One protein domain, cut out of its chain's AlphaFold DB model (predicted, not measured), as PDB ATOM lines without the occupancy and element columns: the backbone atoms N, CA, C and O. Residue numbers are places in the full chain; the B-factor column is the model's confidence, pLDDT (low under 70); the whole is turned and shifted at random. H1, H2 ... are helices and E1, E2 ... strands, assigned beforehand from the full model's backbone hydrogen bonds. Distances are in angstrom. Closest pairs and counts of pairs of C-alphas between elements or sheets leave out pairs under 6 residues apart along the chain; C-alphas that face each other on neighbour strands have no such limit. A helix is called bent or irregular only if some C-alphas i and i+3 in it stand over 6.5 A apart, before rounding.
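Overview. This is residues 9 to 50 and 57 to 127 of the 269 residues of the protein "SAC domain-containing protein" of Pseudogymnoascus sp. VKM F-4281 (FW-2241) (UniProt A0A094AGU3). Two strongly twisted antiparallel sheets stand partly face to face, and one long helix, H1, packs on both, over E1 and E5 of the larger sheet and beside E8 of the smaller one. The hairpin E7 and E8 is long and bent, its far end reaching away from the body, while residues 23 to 28 of the loop between E2 and E3 stick out elsewhere. The printed part has 113 residues, with eight named strands, E1 to E8, followed by H1; the sheets have the orders E4, E3, E2, E1, E5 and E6, E7, E8. The class is mixed, helices and strands; the whole is compact, with a radius of gyration of the C-alphas of 15.1 A and spans of 42 by 34 by 28 A.

Arrangement. E1, residues 9 to 13, E2, residues 16 to 21, E3, residues 33 to 36, and E4, residues 42 to 44, form a meander, each strand the antiparallel neighbour of the one before. N 11 and O 18 are 3.0 A apart, N 19 and O 33 2.8 A, and N 34 and O 43 2.8 A, within hydrogen-bond range. E5, residues 59 to 62, is an edge strand beside E1, with N 10 and O 60 2.9 A apart. E6, residues 64 to 71, E7, residues 74 to 89, and E8, residues 92 to 104, form a second meander, with N 76 and O 69 2.8 A apart and N 79 and O 101 3.0 A. The sheets form a sandwich, two sheets face to face, their facing parts 11.3 A centre to centre. The closest C-alphas of E5 and E7 are those of Ala 62 and Thr 81, 4.8 A apart. H1, residues 108 to 127, is on one face of each sheet, two layers in each case. Its height over the five-stranded sheet is 7.5 A, and it runs only just along the strands, at 30.0 degrees to E1 on the local plane. The closest C-alphas of E8 and H1 are those of Pro 104 and Ala 111, 5.4 A apart. In H1 every O i to N i+4 pair is within hydrogen-bond range.

Along the chain. E1 begins at C-alpha 9, (18.908, -32.797, -15.148). E7 is 39.2 A long and bends by 72 degrees at residue 86; E8 is 32.7 A long and bends by 63 degrees at residue 98. E6 is 21.2 A long. H1, 28.9 A long, ends at C-alpha 127, (18.572, -14.629, -7.374).

Size, cuts and confidence. The C-alphas of Asn 48 and His 90 are the two farthest apart, 45.0 A. Residues 51 to 56 are not printed, and C-alphas 50 and 57 are 15.3 A apart across the cut. E2 to E3 is a long link. The mean pLDDT of the printed part is 90.5; residues 47 to 50 and residue 57 are under 70.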
ATOM      1  N   ASN A   9      19.739 -32.811 -16.348       94.44
ATOM      2  CA  ASN A   9      18.908 -32.797 -15.148       94.44
ATOM      3  C   ASN A   9      19.183 -34.061 -14.320       94.44
ATOM      4  O   ASN A   9      19.229 -35.165 -14.875       94.44
ATOM      5  N   ILE A  10      19.382 -33.888 -13.016       95.88
ATOM      6  CA  ILE A  10      19.693 -34.938 -12.048       95.88
ATOM      7  C   ILE A  10      18.513 -35.061 -11.084       95.88
ATOM      8  O   ILE A  10      18.115 -34.082 -10.456       95.88
ATOM      9  N   THR A  11      17.941 -36.260 -10.966       95.44
ATOM     10  CA  THR A  11      16.755 -36.520 -10.133       95.44
ATOM     11  C   THR A  11      16.924 -37.825  -9.369       95.44
ATOM     12  O   THR A  11      17.206 -38.862  -9.974       95.44
ATOM     13  N   ALA A  12      16.730 -37.801  -8.052       94.38
ATOM     14  CA  ALA A  12      16.680 -39.020  -7.253       94.38
ATOM     15  C   ALA A  12      15.319 -39.718  -7.433       94.38
ATOM     16  O   ALA A  12      14.281 -39.068  -7.545       94.38
ATOM     17  N   ARG A  13      15.328 -41.049  -7.522       91.56
ATOM     18  CA  ARG A  13      14.127 -41.897  -7.609       91.56
ATOM     19  C   ARG A  13      14.296 -43.144  -6.752       91.56
ATOM     20  O   ARG A  13      15.419 -43.480  -6.388       91.56
ATOM     21  N   LYS A  14      13.199 -43.874  -6.507       89.81
ATOM     22  CA  LYS A  14      13.163 -45.156  -5.764       89.81
ATOM     23  C   LYS A  14      14.224 -46.167  -6.207       89.81
ATOM     24  O   LYS A  14      14.717 -46.958  -5.412       89.81
ATOM     25  N   ASP A  15      14.543 -46.168  -7.496       85.12
ATOM     26  CA  ASP A  15      15.368 -47.179  -8.140       85.12
ATOM     27  C   ASP A  15      16.834 -46.726  -8.334       85.12
ATOM     28  O   ASP A  15      17.743 -47.561  -8.433       85.12
ATOM     29  N   GLY A  16      17.099 -45.421  -8.363       92.44
ATOM     30  CA  GLY A  16      18.438 -44.853  -8.485       92.44
ATOM     31  C   GLY A  16      18.432 -43.358  -8.793       92.44
ATOM     32  O   GLY A  16      17.384 -42.720  -8.882       92.44
ATOM     33  N   LEU A  17      19.624 -42.812  -9.016       94.88
ATOM     34  CA  LEU A  17      19.808 -41.447  -9.490       94.88
ATOM     35  C   LEU A  17      19.679 -41.427 -11.020       94.88
ATOM     36  O   LEU A  17      20.441 -42.097 -11.722       94.88
ATOM     37  N   VAL A  18      18.702 -40.686 -11.543       94.94
ATOM     38  CA  VAL A  18      18.440 -40.561 -12.982       94.94
ATOM     39  C   VAL A  18      19.102 -39.304 -13.533       94.94
ATOM     40  O   VAL A  18      18.940 -38.208 -13.000       94.94
ATOM     41  N   LEU A  19      19.828 -39.482 -14.634       94.62
ATOM     42  CA  LEU A  19      20.519 -38.457 -15.400       94.62
ATOM     43  C   LEU A  19      19.817 -38.300 -16.751       94.62
ATOM     44  O   LEU A  19      19.921 -39.172 -17.619       94.62
ATOM     45  N   GLN A  20      19.113 -37.187 -16.943       93.00
ATOM     46  CA  GLN A  20      18.427 -36.852 -18.191       93.00
ATOM     47  C   GLN A  20      19.190 -35.736 -18.921       93.00
ATOM     48  O   GLN A  20      19.111 -34.576 -18.510       93.00
ATOM     49  N   PRO A  21      19.906 -36.026 -20.025       91.56
ATOM     50  CA  PRO A  21      20.521 -34.980 -20.832       91.56
ATOM     51  C   PRO A  21      19.450 -34.061 -21.426       91.56
ATOM     52  O   PRO A  21      18.496 -34.530 -22.057       91.56
ATOM     53  N   LEU A  22      19.622 -32.755 -21.246       87.81
ATOM     54  CA  LEU A  22      18.743 -31.726 -21.785       87.81
ATOM     55  C   LEU A  22      19.148 -31.440 -23.234       87.81
ATOM     56  O   LEU A  22      20.257 -30.983 -23.524       87.81
ATOM     57  N   ALA A  23      18.246 -31.749 -24.165       80.81
ATOM     58  CA  ALA A  23      18.447 -31.469 -25.580       80.81
ATOM     59  C   ALA A  23      18.107 -30.000 -25.897       80.81
ATOM     60  O   ALA A  23      17.111 -29.483 -25.384       80.81
ATOM     61  N   PRO A  24      18.881 -29.320 -26.763       77.62
ATOM     62  CA  PRO A  24      18.489 -28.012 -27.274       77.62
ATOM     63  C   PRO A  24      17.189 -28.120 -28.086       77.62
ATOM     64  O   PRO A  24      16.898 -29.156 -28.692       77.62
ATOM     65  N   LYS A  25      16.404 -27.034 -28.106       75.88
ATOM     66  CA  LYS A  25      15.102 -26.970 -28.792       75.88
ATOM     67  C   LYS A  25      15.228 -27.456 -30.245       75.88
ATOM     68  O   LYS A  25      16.055 -26.948 -30.996       75.88
ATOM     69  N   GLY A  26      14.403 -28.434 -30.625       71.38
ATOM     70  CA  GLY A  26      14.380 -29.029 -31.967       71.38
ATOM     71  C   GLY A  26      15.279 -30.258 -32.175       71.38
ATOM     72  O   GLY A  26      15.175 -30.892 -33.222       71.38
ATOM     73  N   GLN A  27      16.122 -30.648 -31.210       76.75
ATOM     74  CA  GLN A  27      16.926 -31.874 -31.305       76.75
ATOM     75  C   GLN A  27      16.247 -33.067 -30.607       76.75
ATOM     76  O   GLN A  27      15.596 -32.916 -29.572       76.75
ATOM     77  N   ARG A  28      16.436 -34.281 -31.150       76.38
ATOM     78  CA  ARG A  28      15.994 -35.538 -30.521       76.38
ATOM     79  C   ARG A  28      16.576 -35.659 -29.108       76.38
ATOM     80  O   ARG A  28      17.793 -35.577 -28.931       76.38
ATOM     81  N   GLN A  29      15.710 -35.893 -28.122       78.06
ATOM     82  CA  GLN A  29      16.123 -36.136 -26.739       78.06
ATOM     83  C   GLN A  29      17.049 -37.357 -26.659       78.06
ATOM     84  O   GLN A  29      16.830 -38.369 -27.327       78.06
ATOM     85  N   THR A  30      18.108 -37.244 -25.857       84.50
ATOM     86  CA  THR A  30      18.999 -38.375 -25.563       84.50
ATOM     87  C   THR A  30      18.355 -39.227 -24.471       84.50
ATOM     88  O   THR A  30      17.749 -38.676 -23.550       84.50
ATOM     89  N   ALA A  31      18.464 -40.552 -24.582       87.56
ATOM     90  CA  ALA A  31      17.911 -41.464 -23.588       87.56
ATOM     91  C   ALA A  31      18.530 -41.201 -22.198       87.56
ATOM     92  O   ALA A  31      19.747 -40.999 -22.119       87.56
ATOM     93  N   PRO A  32      17.729 -41.195 -21.118       91.25
ATOM     94  CA  PRO A  32      18.251 -41.041 -19.771       91.25
ATOM     95  C   PRO A  32      19.028 -42.277 -19.315       91.25
ATOM     96  O   PRO A  32      18.746 -43.416 -19.705       91.25
ATOM     97  N   VAL A  33      19.988 -42.027 -18.433       93.50
ATOM     98  CA  VAL A  33      20.837 -43.030 -17.787       93.50
ATOM     99  C   VAL A  33      20.494 -43.056 -16.299       93.50
ATOM    100  O   VAL A  33      20.219 -42.016 -15.711       93.50
ATOM    101  N   ARG A  34      20.510 -44.233 -15.679       94.81
ATOM    102  CA  ARG A  34      20.339 -44.416 -14.237       94.81
ATOM    103  C   ARG A  34      21.632 -44.935 -13.621       94.81
ATOM    104  O   ARG A  34      22.300 -45.786 -14.202       94.81
ATOM    105  N   ILE A  35      21.932 -44.448 -12.425       96.06
ATOM    106  CA  ILE A  35      22.936 -45.003 -11.519       96.06
ATOM    107  C   ILE A  35      22.167 -45.616 -10.350       96.06
ATOM    108  O   ILE A  35      21.482 -44.897  -9.621       96.06
ATOM    109  N   SER A  36      22.207 -46.936 -10.183       94.75
ATOM    110  CA  SER A  36      21.518 -47.588  -9.063       94.75
ATOM    111  C   SER A  36      22.266 -47.405  -7.738       94.75
ATOM    112  O   SER A  36      23.497 -47.347  -7.701       94.75
ATOM    113  N   TYR A  37      21.514 -47.303  -6.640       94.19
ATOM    114  CA  TYR A  37      22.086 -47.146  -5.301       94.19
ATOM    115  C   TYR A  37      22.841 -48.399  -4.841       94.19
ATOM    116  O   TYR A  37      22.543 -49.514  -5.276       94.19
ATOM    117  N   LYS A  38      23.779 -48.211  -3.907       88.50
ATOM    118  CA  LYS A  38      24.667 -49.217  -3.285       88.50
ATOM    119  C   LYS A  38      25.681 -49.867  -4.230       88.50
ATOM    120  O   LYS A  38      26.846 -49.969  -3.877       88.50
ATOM    121  N   ASN A  39      25.260 -50.295  -5.417       87.19
ATOM    122  CA  ASN A  39      26.115 -50.951  -6.412       87.19
ATOM    123  C   ASN A  39      26.704 -49.984  -7.460       87.19
ATOM    124  O   ASN A  39      27.470 -50.424  -8.317       87.19
ATOM    125  N   SER A  40      26.302 -48.707  -7.444       90.94
ATOM    126  CA  SER A  40      26.758 -47.636  -8.349       90.94
ATOM    127  C   SER A  40      26.709 -47.993  -9.841       90.94
ATOM    128  O   SER A  40      27.443 -47.435 -10.655       90.94
ATOM    129  N   THR A  41      25.859 -48.953 -10.214       93.38
ATOM    130  CA  THR A  41      25.856 -49.532 -11.557       93.38
ATOM    131  C   THR A  41      25.150 -48.592 -12.525       93.38
ATOM    132  O   THR A  41      24.024 -48.157 -12.280       93.38
ATOM    133  N   VAL A  42      25.825 -48.277 -13.630       94.69
ATOM    134  CA  VAL A  42      25.324 -47.376 -14.672       94.69
ATOM    135  C   VAL A  42      24.572 -48.188 -15.724       94.69
ATOM    136  O   VAL A  42      25.126 -49.128 -16.291       94.69
ATOM    137  N   GLY A  43      23.323 -47.826 -16.012       92.31
ATOM    138  CA  GLY A  43      22.490 -48.522 -16.993       92.31
ATOM    139  C   GLY A  43      21.422 -47.628 -17.632       92.31
ATOM    140  O   GLY A  43      21.217 -46.493 -17.199       92.31
ATOM    141  N   PRO A  44      20.727 -48.105 -18.678       90.88
ATOM    142  CA  PRO A  44      19.593 -47.386 -19.250       90.88
ATOM    143  C   PRO A  44      18.428 -47.328 -18.253       90.88
ATOM    144  O   PRO A  44      18.206 -48.272 -17.490       90.88
ATOM    145  N   VAL A  45      17.628 -46.259 -18.292       87.44
ATOM    146  CA  VAL A  45      16.338 -46.248 -17.583       87.44
ATOM    147  C   VAL A  45      15.393 -47.233 -18.274       87.44
ATOM    148  O   VAL A  45      14.883 -46.961 -19.362       87.44
ATOM    149  N   LEU A  46      15.159 -48.387 -17.647       76.94
ATOM    150  CA  LEU A  46      14.214 -49.382 -18.148       76.94
ATOM    151  C   LEU A  46      12.790 -48.836 -18.035       76.94
ATOM    152  O   LEU A  46      12.251 -48.667 -16.942       76.94
ATOM    153  N   SER A  47      12.175 -48.571 -19.186       58.38
ATOM    154  CA  SER A  47      10.900 -47.857 -19.267       58.38
ATOM    155  C   SER A  47       9.720 -48.600 -18.640       58.38
ATOM    156  O   SER A  47       8.706 -47.972 -18.405       58.38
ATOM    157  N   ASN A  48       9.829 -49.885 -18.290       46.44
ATOM    158  CA  ASN A  48       8.710 -50.661 -17.734       46.44
ATOM    159  C   ASN A  48       8.337 -50.296 -16.278       46.44
ATOM    160  O   ASN A  48       7.405 -50.876 -15.729       46.44
ATOM    161  N   ALA A  49       9.010 -49.312 -15.668       49.31
ATOM    162  CA  ALA A  49       8.522 -48.593 -14.485       49.31
ATOM    163  C   ALA A  49       7.623 -47.378 -14.844       49.31
ATOM    164  O   ALA A  49       7.336 -46.535 -13.993       49.31
ATOM    165  N   SER A  50       7.183 -47.255 -16.103       45.72
ATOM    166  CA  SER A  50       6.341 -46.169 -16.618       45.72
ATOM    167  C   SER A  50       4.893 -46.228 -16.117       45.72
ATOM    168  O   SER A  50       3.988 -46.529 -16.893       45.72
ATOM    169  N   GLY A  57       9.581 -34.881  -7.778       66.94
ATOM    170  CA  GLY A  57      10.847 -35.047  -7.080       66.94
ATOM    171  C   GLY A  57      11.723 -33.819  -7.310       66.94
ATOM    172  O   GLY A  57      11.834 -33.328  -8.439       66.94
ATOM    173  N   THR A  58      12.372 -33.334  -6.250       88.62
ATOM    174  CA  THR A  58      13.392 -32.294  -6.383       88.62
ATOM    175  C   THR A  58      14.449 -32.751  -7.388       88.62
ATOM    176  O   THR A  58      14.823 -33.923  -7.465       88.62
ATOM    177  N   SER A  59      14.895 -31.825  -8.230       94.00
ATOM    178  CA  SER A  59      15.881 -32.095  -9.270       94.00
ATOM    179  C   SER A  59      16.729 -30.854  -9.496       94.00
ATOM    180  O   SER A  59      16.292 -29.751  -9.169       94.00
ATOM    181  N   PHE A  60      17.946 -31.011 -10.007       95.62
ATOM    182  CA  PHE A  60      18.794 -29.867 -10.329       95.62
ATOM    183  C   PHE A  60      19.527 -30.051 -11.653       95.62
ATOM    184  O   PHE A  60      19.841 -31.161 -12.089       95.62
ATOM    185  N   GLU A  61      19.819 -28.923 -12.294       94.38
ATOM    186  CA  GLU A  61      20.543 -28.888 -13.553       94.38
ATOM    187  C   GLU A  61      22.057 -28.824 -13.313       94.38
ATOM    188  O   GLU A  61      22.561 -27.948 -12.612       94.38
ATOM    189  N   ALA A  62      22.791 -29.735 -13.945       95.56
ATOM    190  CA  ALA A  62      24.245 -29.749 -13.992       95.56
ATOM    191  C   ALA A  62      24.749 -29.393 -15.400       95.56
ATOM    192  O   ALA A  62      24.180 -29.789 -16.419       95.56
ATOM    193  N   PHE A  63      25.881 -28.700 -15.477       94.50
ATOM    194  CA  PHE A  63      26.588 -28.388 -16.725       94.50
ATOM    195  C   PHE A  63      27.385 -29.568 -17.303       94.50
ATOM    196  O   PHE A  63      27.910 -29.462 -18.416       94.50
ATOM    197  N   GLY A  64      27.503 -30.658 -16.543       93.81
ATOM    198  CA  GLY A  64      28.195 -31.886 -16.913       93.81
ATOM    199  C   GLY A  64      28.385 -32.815 -15.714       93.81
ATOM    200  O   GLY A  64      28.181 -32.422 -14.566       93.81
ATOM    201  N   ILE A  65      28.799 -34.049 -15.991       95.19
ATOM    202  CA  ILE A  65      29.193 -35.044 -14.988       95.19
ATOM    203  C   ILE A  65      30.711 -35.201 -15.058       95.19
ATOM    204  O   ILE A  65      31.251 -35.338 -16.155       95.19
ATOM    205  N   VAL A  66      31.391 -35.183 -13.909       95.75
ATOM    206  CA  VAL A  66      32.834 -35.471 -13.831       95.75
ATOM    207  C   VAL A  66      33.057 -36.982 -13.762       95.75
ATOM    208  O   VAL A  66      33.892 -37.517 -14.483       95.75
ATOM    209  N   GLY A  67      32.280 -37.677 -12.928       95.81
ATOM    210  CA  GLY A  67      32.349 -39.127 -12.786       95.81
ATOM    211  C   GLY A  67      31.741 -39.626 -11.478       95.81
ATOM    212  O   GLY A  67      31.038 -38.892 -10.780       95.81
ATOM    213  N   LEU A  68      32.039 -40.883 -11.159       96.38
ATOM    214  CA  LEU A  68      31.739 -41.509  -9.874       96.38
ATOM    215  C   LEU A  68      33.008 -41.551  -9.018       96.38
ATOM    216  O   LEU A  68      34.090 -41.829  -9.534       96.38
ATOM    217  N   LEU A  69      32.864 -41.305  -7.719       95.44
ATOM    218  CA  LEU A  69      33.931 -41.422  -6.727       95.44
ATOM    219  C   LEU A  69      33.463 -42.330  -5.593       95.44
ATOM    220  O   LEU A  69      32.423 -42.072  -4.993       95.44
ATOM    221  N   THR A  70      34.245 -43.356  -5.270       95.31
ATOM    222  CA  THR A  70      34.003 -44.228  -4.115       95.31
ATOM    223  C   THR A  70      35.039 -43.933  -3.036       95.31
ATOM    224  O   THR A  70      36.236 -43.905  -3.316       95.31
ATOM    225  N   VAL A  71      34.576 -43.694  -1.809       92.44
ATOM    226  CA  VAL A  71      35.409 -43.463  -0.622       92.44
ATOM    227  C   VAL A  71      34.921 -44.407   0.472       92.44
ATOM    228  O   VAL A  71      33.750 -44.361   0.853       92.44
ATOM    229  N   ALA A  72      35.812 -45.278   0.952       89.38
ATOM    230  CA  ALA A  72      35.457 -46.424   1.788       89.38
ATOM    231  C   ALA A  72      34.284 -47.220   1.169       89.38
ATOM    232  O   ALA A  72      34.409 -47.722   0.054       89.38
ATOM    233  N   GLN A  73      33.145 -47.309   1.860       89.06
ATOM    234  CA  GLN A  73      31.959 -48.050   1.407       89.06
ATOM    235  C   GLN A  73      30.911 -47.174   0.688       89.06
ATOM    236  O   GLN A  73      29.903 -47.694   0.208       89.06
ATOM    237  N   THR A  74      31.133 -45.858   0.577       90.81
ATOM    238  CA  THR A  74      30.155 -44.922  -0.000       90.81
ATOM    239  C   THR A  74      30.599 -44.430  -1.371       90.81
ATOM    240  O   THR A  74      31.725 -43.975  -1.560       90.81
ATOM    241  N   SER A  75      29.688 -44.484  -2.343       95.56
ATOM    242  CA  SER A  75      29.891 -43.903  -3.673       95.56
ATOM    243  C   SER A  75      29.133 -42.589  -3.834       95.56
ATOM    244  O   SER A  75      28.050 -42.419  -3.275       95.56
ATOM    245  N   TYR A  76      29.685 -41.687  -4.640       97.38
ATOM    246  CA  TYR A  76      29.164 -40.354  -4.912       97.38
ATOM    247  C   TYR A  76      29.188 -40.071  -6.416       97.38
ATOM    248  O   TYR A  76      30.164 -40.389  -7.098       97.38
ATOM    249  N   LEU A  77      28.146 -39.415  -6.926       97.75
ATOM    250  CA  LEU A  77      28.186 -38.744  -8.222       97.75
ATOM    251  C   LEU A  77      28.812 -37.357  -8.057       97.75
ATOM    252  O   LEU A  77      28.342 -36.563  -7.243       97.75
ATOM    253  N   ILE A  78      29.823 -37.053  -8.873       97.88
ATOM    254  CA  ILE A  78      30.405 -35.714  -8.982       97.88
ATOM    255  C   ILE A  78      29.792 -35.013 -10.198       97.88
ATOM    256  O   ILE A  78      30.038 -35.394 -11.347       97.88
ATOM    257  N   SER A  79      29.006 -33.967  -9.944       97.31
ATOM    258  CA  SER A  79      28.326 -33.169 -10.971       97.31
ATOM    259  C   SER A  79      28.801 -31.715 -10.953       97.31
ATOM    260  O   SER A  79      29.066 -31.158  -9.893       97.31
ATOM    261  N   ILE A  80      28.935 -31.099 -12.131       97.06
ATOM    262  CA  ILE A  80      29.351 -29.696 -12.286       97.06
ATOM    263  C   ILE A  80      28.106 -28.821 -12.174       97.06
ATOM    264  O   ILE A  80      27.276 -28.831 -13.083       97.06
ATOM    265  N   THR A  81      27.977 -28.052 -11.099       96.12
ATOM    266  CA  THR A  81      26.788 -27.225 -10.843       96.12
ATOM    267  C   THR A  81      26.964 -25.779 -11.282       96.12
ATOM    268  O   THR A  81      25.996 -25.177 -11.739       96.12
ATOM    269  N   ARG A  82      28.188 -25.232 -11.255       94.31
ATOM    270  CA  ARG A  82      28.496 -23.905 -11.820       94.31
ATOM    271  C   ARG A  82      29.838 -23.880 -12.555       94.31
ATOM    272  O   ARG A  82      30.767 -24.629 -12.242       94.31
ATOM    273  N   ARG A  83      29.911 -23.030 -13.581       93.81
ATOM    274  CA  ARG A  83      31.105 -22.791 -14.401       93.81
ATOM    275  C   ARG A  83      31.110 -21.368 -14.949       93.81
ATOM    276  O   ARG A  83      30.056 -20.864 -15.329       93.81
ATOM    277  N   GLU A  84      32.291 -20.788 -15.098       94.06
ATOM    278  CA  GLU A  84      32.500 -19.460 -15.686       94.06
ATOM    279  C   GLU A  84      33.332 -19.580 -16.973       94.06
ATOM    280  O   GLU A  84      34.206 -20.444 -17.073       94.06
ATOM    281  N   GLN A  85      33.055 -18.758 -17.992       94.19
ATOM    282  CA  GLN A  85      33.834 -18.747 -19.235       94.19
ATOM    283  C   GLN A  85      35.064 -17.841 -19.087       94.19
ATOM    284  O   GLN A  85      34.948 -16.624 -19.160       94.19
ATOM    285  N   VAL A  86      36.248 -18.441 -18.959       96.31
ATOM    286  CA  VAL A  86      37.514 -17.713 -18.743       96.31
ATOM    287  C   VAL A  86      38.234 -17.328 -20.037       96.31
ATOM    288  O   VAL A  86      39.067 -16.425 -20.035       96.31
ATOM    289  N   ALA A  87      37.945 -18.008 -21.150       95.25
ATOM    290  CA  ALA A  87      38.511 -17.688 -22.460       95.25
ATOM    291  C   ALA A  87      37.632 -18.214 -23.606       95.25
ATOM    292  O   ALA A  87      36.680 -18.970 -23.400       95.25
ATOM    293  N   GLN A  88      37.978 -17.845 -24.839       95.56
ATOM    294  CA  GLN A  88      37.392 -18.412 -26.053       95.56
ATOM    295  C   GLN A  88      38.470 -18.533 -27.135       95.56
ATOM    296  O   GLN A  88      39.148 -17.559 -27.451       95.56
ATOM    297  N   LEU A  89      38.633 -19.728 -27.705       93.56
ATOM    298  CA  LEU A  89      39.655 -20.048 -28.704       93.56
ATOM    299  C   LEU A  89      38.967 -20.592 -29.959       93.56
ATOM    300  O   LEU A  89      38.297 -21.617 -29.891       93.56
ATOM    301  N   HIS A  90      39.093 -19.907 -31.100       93.56
ATOM    302  CA  HIS A  90      38.453 -20.298 -32.372       93.56
ATOM    303  C   HIS A  90      36.961 -20.678 -32.226       93.56
ATOM    304  O   HIS A  90      36.528 -21.741 -32.656       93.56
ATOM    305  N   ASN A  91      36.172 -19.813 -31.581       88.19
ATOM    306  CA  ASN A  91      34.763 -20.031 -31.215       88.19
ATOM    307  C   ASN A  91      34.476 -21.132 -30.171       88.19
ATOM    308  O   ASN A  91      33.334 -21.208 -29.714       88.19
ATOM    309  N   HIS A  92      35.466 -21.901 -29.712       89.25
ATOM    310  CA  HIS A  92      35.314 -22.846 -28.605       89.25
ATOM    311  C   HIS A  92      35.486 -22.127 -27.252       89.25
ATOM    312  O   HIS A  92      36.564 -21.590 -26.984       89.25
ATOM    313  N   PRO A  93      34.448 -22.067 -26.398       91.88
ATOM    314  CA  PRO A  93      34.562 -21.480 -25.066       91.88
ATOM    315  C   PRO A  93      35.365 -22.393 -24.130       91.88
ATOM    316  O   PRO A  93      35.184 -23.611 -24.127       91.88
ATOM    317  N   VAL A  94      36.227 -21.792 -23.314       93.31
ATOM    318  CA  VAL A  94      36.979 -22.461 -22.248       93.31
ATOM    319  C   VAL A  94      36.351 -22.067 -20.918       93.31
ATOM    320  O   VAL A  94      36.200 -20.878 -20.633       93.31
ATOM    321  N   TYR A  95      35.990 -23.062 -20.110       94.44
ATOM    322  CA  TYR A  95      35.318 -22.861 -18.830       94.44
ATOM    323  C   TYR A  95      36.208 -23.267 -17.656       94.44
ATOM    324  O   TYR A  95      36.874 -24.301 -17.723       94.44
ATOM    325  N   VAL A  96      36.152 -22.504 -16.565       96.12
ATOM    326  CA  VAL A  96      36.579 -22.960 -15.237       96.12
ATOM    327  C   VAL A  96      35.363 -23.512 -14.494       96.12
ATOM    328  O   VAL A  96      34.264 -22.967 -14.603       96.12
ATOM    329  N   ILE A  97      35.539 -24.611 -13.764       96.19
ATOM    330  CA  ILE A  97      34.516 -25.133 -12.851       96.19
ATOM    331  C   ILE A  97      34.635 -24.339 -11.552       96.19
ATOM    332  O   ILE A  97      35.696 -24.361 -10.933       96.19
ATOM    333  N   THR A  98      33.569 -23.644 -11.159       95.81
ATOM    334  CA  THR A  98      33.536 -22.897  -9.891       95.81
ATOM    335  C   THR A  98      32.966 -23.760  -8.770       95.81
ATOM    336  O   THR A  98      33.449 -23.695  -7.645       95.81
ATOM    337  N   ASP A  99      31.986 -24.618  -9.082       96.25
ATOM    338  CA  ASP A  99      31.298 -25.444  -8.093       96.25
ATOM    339  C   ASP A  99      30.921 -26.822  -8.636       96.25
ATOM    340  O   ASP A  99      30.581 -27.008  -9.812       96.25
ATOM    341  N   VAL A 100      30.929 -27.784  -7.717       97.38
ATOM    342  CA  VAL A 100      30.490 -29.161  -7.926       97.38
ATOM    343  C   VAL A 100      29.538 -29.579  -6.811       97.38
ATOM    344  O   VAL A 100      29.696 -29.154  -5.667       97.38
ATOM    345  N   ALA A 101      28.580 -30.449  -7.124       97.75
ATOM    346  CA  ALA A 101      27.770 -31.140  -6.126       97.75
ATOM    347  C   ALA A 101      28.162 -32.617  -6.038       97.75
ATOM    348  O   ALA A 101      28.380 -33.283  -7.058       97.75
ATOM    349  N   LEU A 102      28.229 -33.108  -4.797       97.50
ATOM    350  CA  LEU A 102      28.473 -34.502  -4.444       97.50
ATOM    351  C   LEU A 102      27.149 -35.143  -4.019       97.50
ATOM    352  O   LEU A 102      26.661 -34.914  -2.908       97.50
ATOM    353  N   THR A 103      26.560 -35.952  -4.896       97.88
ATOM    354  CA  THR A 103      25.323 -36.683  -4.588       97.88
ATOM    355  C   THR A 103      25.677 -38.097  -4.125       97.88
ATOM    356  O   THR A 103      26.199 -38.865  -4.935       97.88
ATOM    357  N   PRO A 104      25.456 -38.462  -2.847       96.75
ATOM    358  CA  PRO A 104      25.723 -39.810  -2.356       96.75
ATOM    359  C   PRO A 104      24.785 -40.825  -3.017       96.75
ATOM    360  O   PRO A 104      23.654 -40.515  -3.379       96.75
ATOM    361  N   LEU A 105      25.267 -42.059  -3.160       96.44
ATOM    362  CA  LEU A 105      24.566 -43.171  -3.806       96.44
ATOM    363  C   LEU A 105      24.293 -44.336  -2.833       96.44
ATOM    364  O   LEU A 105      23.981 -45.443  -3.270       96.44
ATOM    365  N   ALA A 106      24.436 -44.116  -1.521       94.44
ATOM    366  CA  ALA A 106      24.236 -45.142  -0.494       94.44
ATOM    367  C   ALA A 106      22.757 -45.540  -0.338       94.44
ATOM    368  O   ALA A 106      22.425 -46.728  -0.273       94.44
ATOM    369  N   SER A 107      21.861 -44.552  -0.323       94.62
ATOM    370  CA  SER A 107      20.415 -44.741  -0.230       94.62
ATOM    371  C   SER A 107      19.658 -43.718  -1.082       94.62
ATOM    372  O   SER A 107      20.222 -42.715  -1.523       94.62
ATOM    373  N   GLN A 108      18.364 -43.974  -1.293       94.38
ATOM    374  CA  GLN A 108      17.447 -43.019  -1.916       94.38
ATOM    375  C   GLN A 108      17.356 -41.722  -1.104       94.38
ATOM    376  O   GLN A 108      17.462 -40.644  -1.677       94.38
ATOM    377  N   GLN A 109      17.209 -41.833   0.219       95.31
ATOM    378  CA  GLN A 109      17.010 -40.688   1.102       95.31
ATOM    379  C   GLN A 109      18.223 -39.750   1.093       95.31
ATOM    380  O   GLN A 109      18.053 -38.552   0.907       95.31
ATOM    381  N   ASP A 110      19.448 -40.282   1.197       95.31
ATOM    382  CA  ASP A 110      20.672 -39.461   1.145       95.31
ATOM    383  C   ASP A 110      20.811 -38.717  -0.196       95.31
ATOM    384  O   ASP A 110      21.299 -37.581  -0.252       95.31
ATOM    385  N   ALA A 111      20.392 -39.365  -1.289       96.00
ATOM    386  CA  ALA A 111      20.406 -38.786  -2.624       96.00
ATOM    387  C   ALA A 111      19.347 -37.682  -2.770       96.00
ATOM    388  O   ALA A 111      19.676 -36.605  -3.260       96.00
ATOM    389  N   GLU A 112      18.111 -37.914  -2.314       96.00
ATOM    390  CA  GLU A 112      17.016 -36.928  -2.299       96.00
ATOM    391  C   GLU A 112      17.382 -35.698  -1.462       96.00
ATOM    392  O   GLU A 112      17.268 -34.569  -1.942       96.00
ATOM    393  N   ASP A 113      17.931 -35.907  -0.266       96.31
ATOM    394  CA  ASP A 113      18.425 -34.856   0.622       96.31
ATOM    395  C   ASP A 113      19.511 -33.996  -0.042       96.31
ATOM    396  O   ASP A 113      19.484 -32.766   0.041       96.31
ATOM    397  N   SER A 114      20.491 -34.631  -0.695       97.38
ATOM    398  CA  SER A 114      21.571 -33.932  -1.405       97.38
ATOM    399  C   SER A 114      21.056 -33.185  -2.639       97.38
ATOM    400  O   SER A 114      21.437 -32.034  -2.869       97.38
ATOM    401  N   VAL A 115      20.141 -33.788  -3.404       97.06
ATOM    402  CA  VAL A 115      19.494 -33.170  -4.570       97.06
ATOM    403  C   VAL A 115      18.661 -31.953  -4.151       97.06
ATOM    404  O   VAL A 115      18.800 -30.894  -4.761       97.06
ATOM    405  N   ALA A 116      17.879 -32.047  -3.071       96.44
ATOM    406  CA  ALA A 116      17.104 -30.933  -2.524       96.44
ATOM    407  C   ALA A 116      18.005 -29.787  -2.025       96.44
ATOM    408  O   ALA A 116      17.802 -28.633  -2.405       96.44
ATOM    409  N   LYS A 117      19.050 -30.099  -1.240       96.69
ATOM    410  CA  LYS A 117      20.047 -29.115  -0.771       96.69
ATOM    411  C   LYS A 117      20.753 -28.419  -1.942       96.69
ATOM    412  O   LYS A 117      20.956 -27.208  -1.899       96.69
ATOM    413  N   THR A 118      21.081 -29.164  -2.999       97.31
ATOM    414  CA  THR A 118      21.719 -28.626  -4.214       97.31
ATOM    415  C   THR A 118      20.764 -27.744  -5.021       97.31
ATOM    416  O   THR A 118      21.159 -26.680  -5.486       97.31
ATOM    417  N   HIS A 119      19.492 -28.129  -5.153       96.00
ATOM    418  CA  HIS A 119      18.475 -27.304  -5.809       96.00
ATOM    419  C   HIS A 119      18.294 -25.950  -5.097       96.00
ATOM    420  O   HIS A 119      18.335 -24.905  -5.745       96.00
ATOM    421  N   VAL A 120      18.180 -25.953  -3.762       95.69
ATOM    422  CA  VAL A 120      18.041 -24.726  -2.954       95.69
ATOM    423  C   VAL A 120      19.301 -23.850  -2.996       95.69
ATOM    424  O   VAL A 120      19.199 -22.623  -3.016       95.69
ATOM    425  N   SER A 121      20.501 -24.443  -3.029       94.62
ATOM    426  CA  SER A 121      21.737 -23.657  -3.155       94.62
ATOM    427  C   SER A 121      21.877 -23.011  -4.537       94.62
ATOM    428  O   SER A 121      22.389 -21.899  -4.641       94.62
ATOM    429  N   LEU A 122      21.380 -23.664  -5.592       93.81
ATOM    430  CA  LEU A 122      21.370 -23.113  -6.945       93.81
ATOM    431  C   LEU A 122      20.324 -22.010  -7.131       93.81
ATOM    432  O   LEU A 122      20.647 -21.001  -7.752       93.81
ATOM    433  N   SER A 123      19.117 -22.146  -6.569       91.06
ATOM    434  CA  SER A 123      18.096 -21.093  -6.667       91.06
ATOM    435  C   SER A 123      18.510 -19.813  -5.935       91.06
ATOM    436  O   SER A 123      18.435 -18.736  -6.522       91.06
ATOM    437  N   ARG A 124      19.048 -19.925  -4.710       91.00
ATOM    438  CA  ARG A 124      19.560 -18.778  -3.932       91.00
ATOM    439  C   ARG A 124      20.669 -18.009  -4.654       91.00
ATOM    440  O   ARG A 124      20.750 -16.791  -4.545       91.00
ATOM    441  N   ASN A 125      21.534 -18.725  -5.368       84.06
ATOM    442  CA  ASN A 125      22.647 -18.111  -6.086       84.06
ATOM    443  C   ASN A 125      22.216 -17.536  -7.447       84.06
ATOM    444  O   ASN A 125      22.899 -16.671  -7.977       84.06
ATOM    445  N   ALA A 126      21.095 -17.994  -8.015       80.44
ATOM    446  CA  ALA A 126      20.524 -17.406  -9.225       80.44
ATOM    447  C   ALA A 126      19.817 -16.067  -8.944       80.44
ATOM    448  O   ALA A 126      19.887 -15.169  -9.778       80.44
ATOM    449  N   SER A 127      19.182 -15.907  -7.775       70.94
ATOM    450  CA  SER A 127      18.572 -14.629  -7.374       70.94
ATOM    451  C   SER A 127      19.613 -13.566  -7.002       70.94
ATOM    452  O   SER A 127      19.433 -12.400  -7.341       70.94
TER     453      SER A 127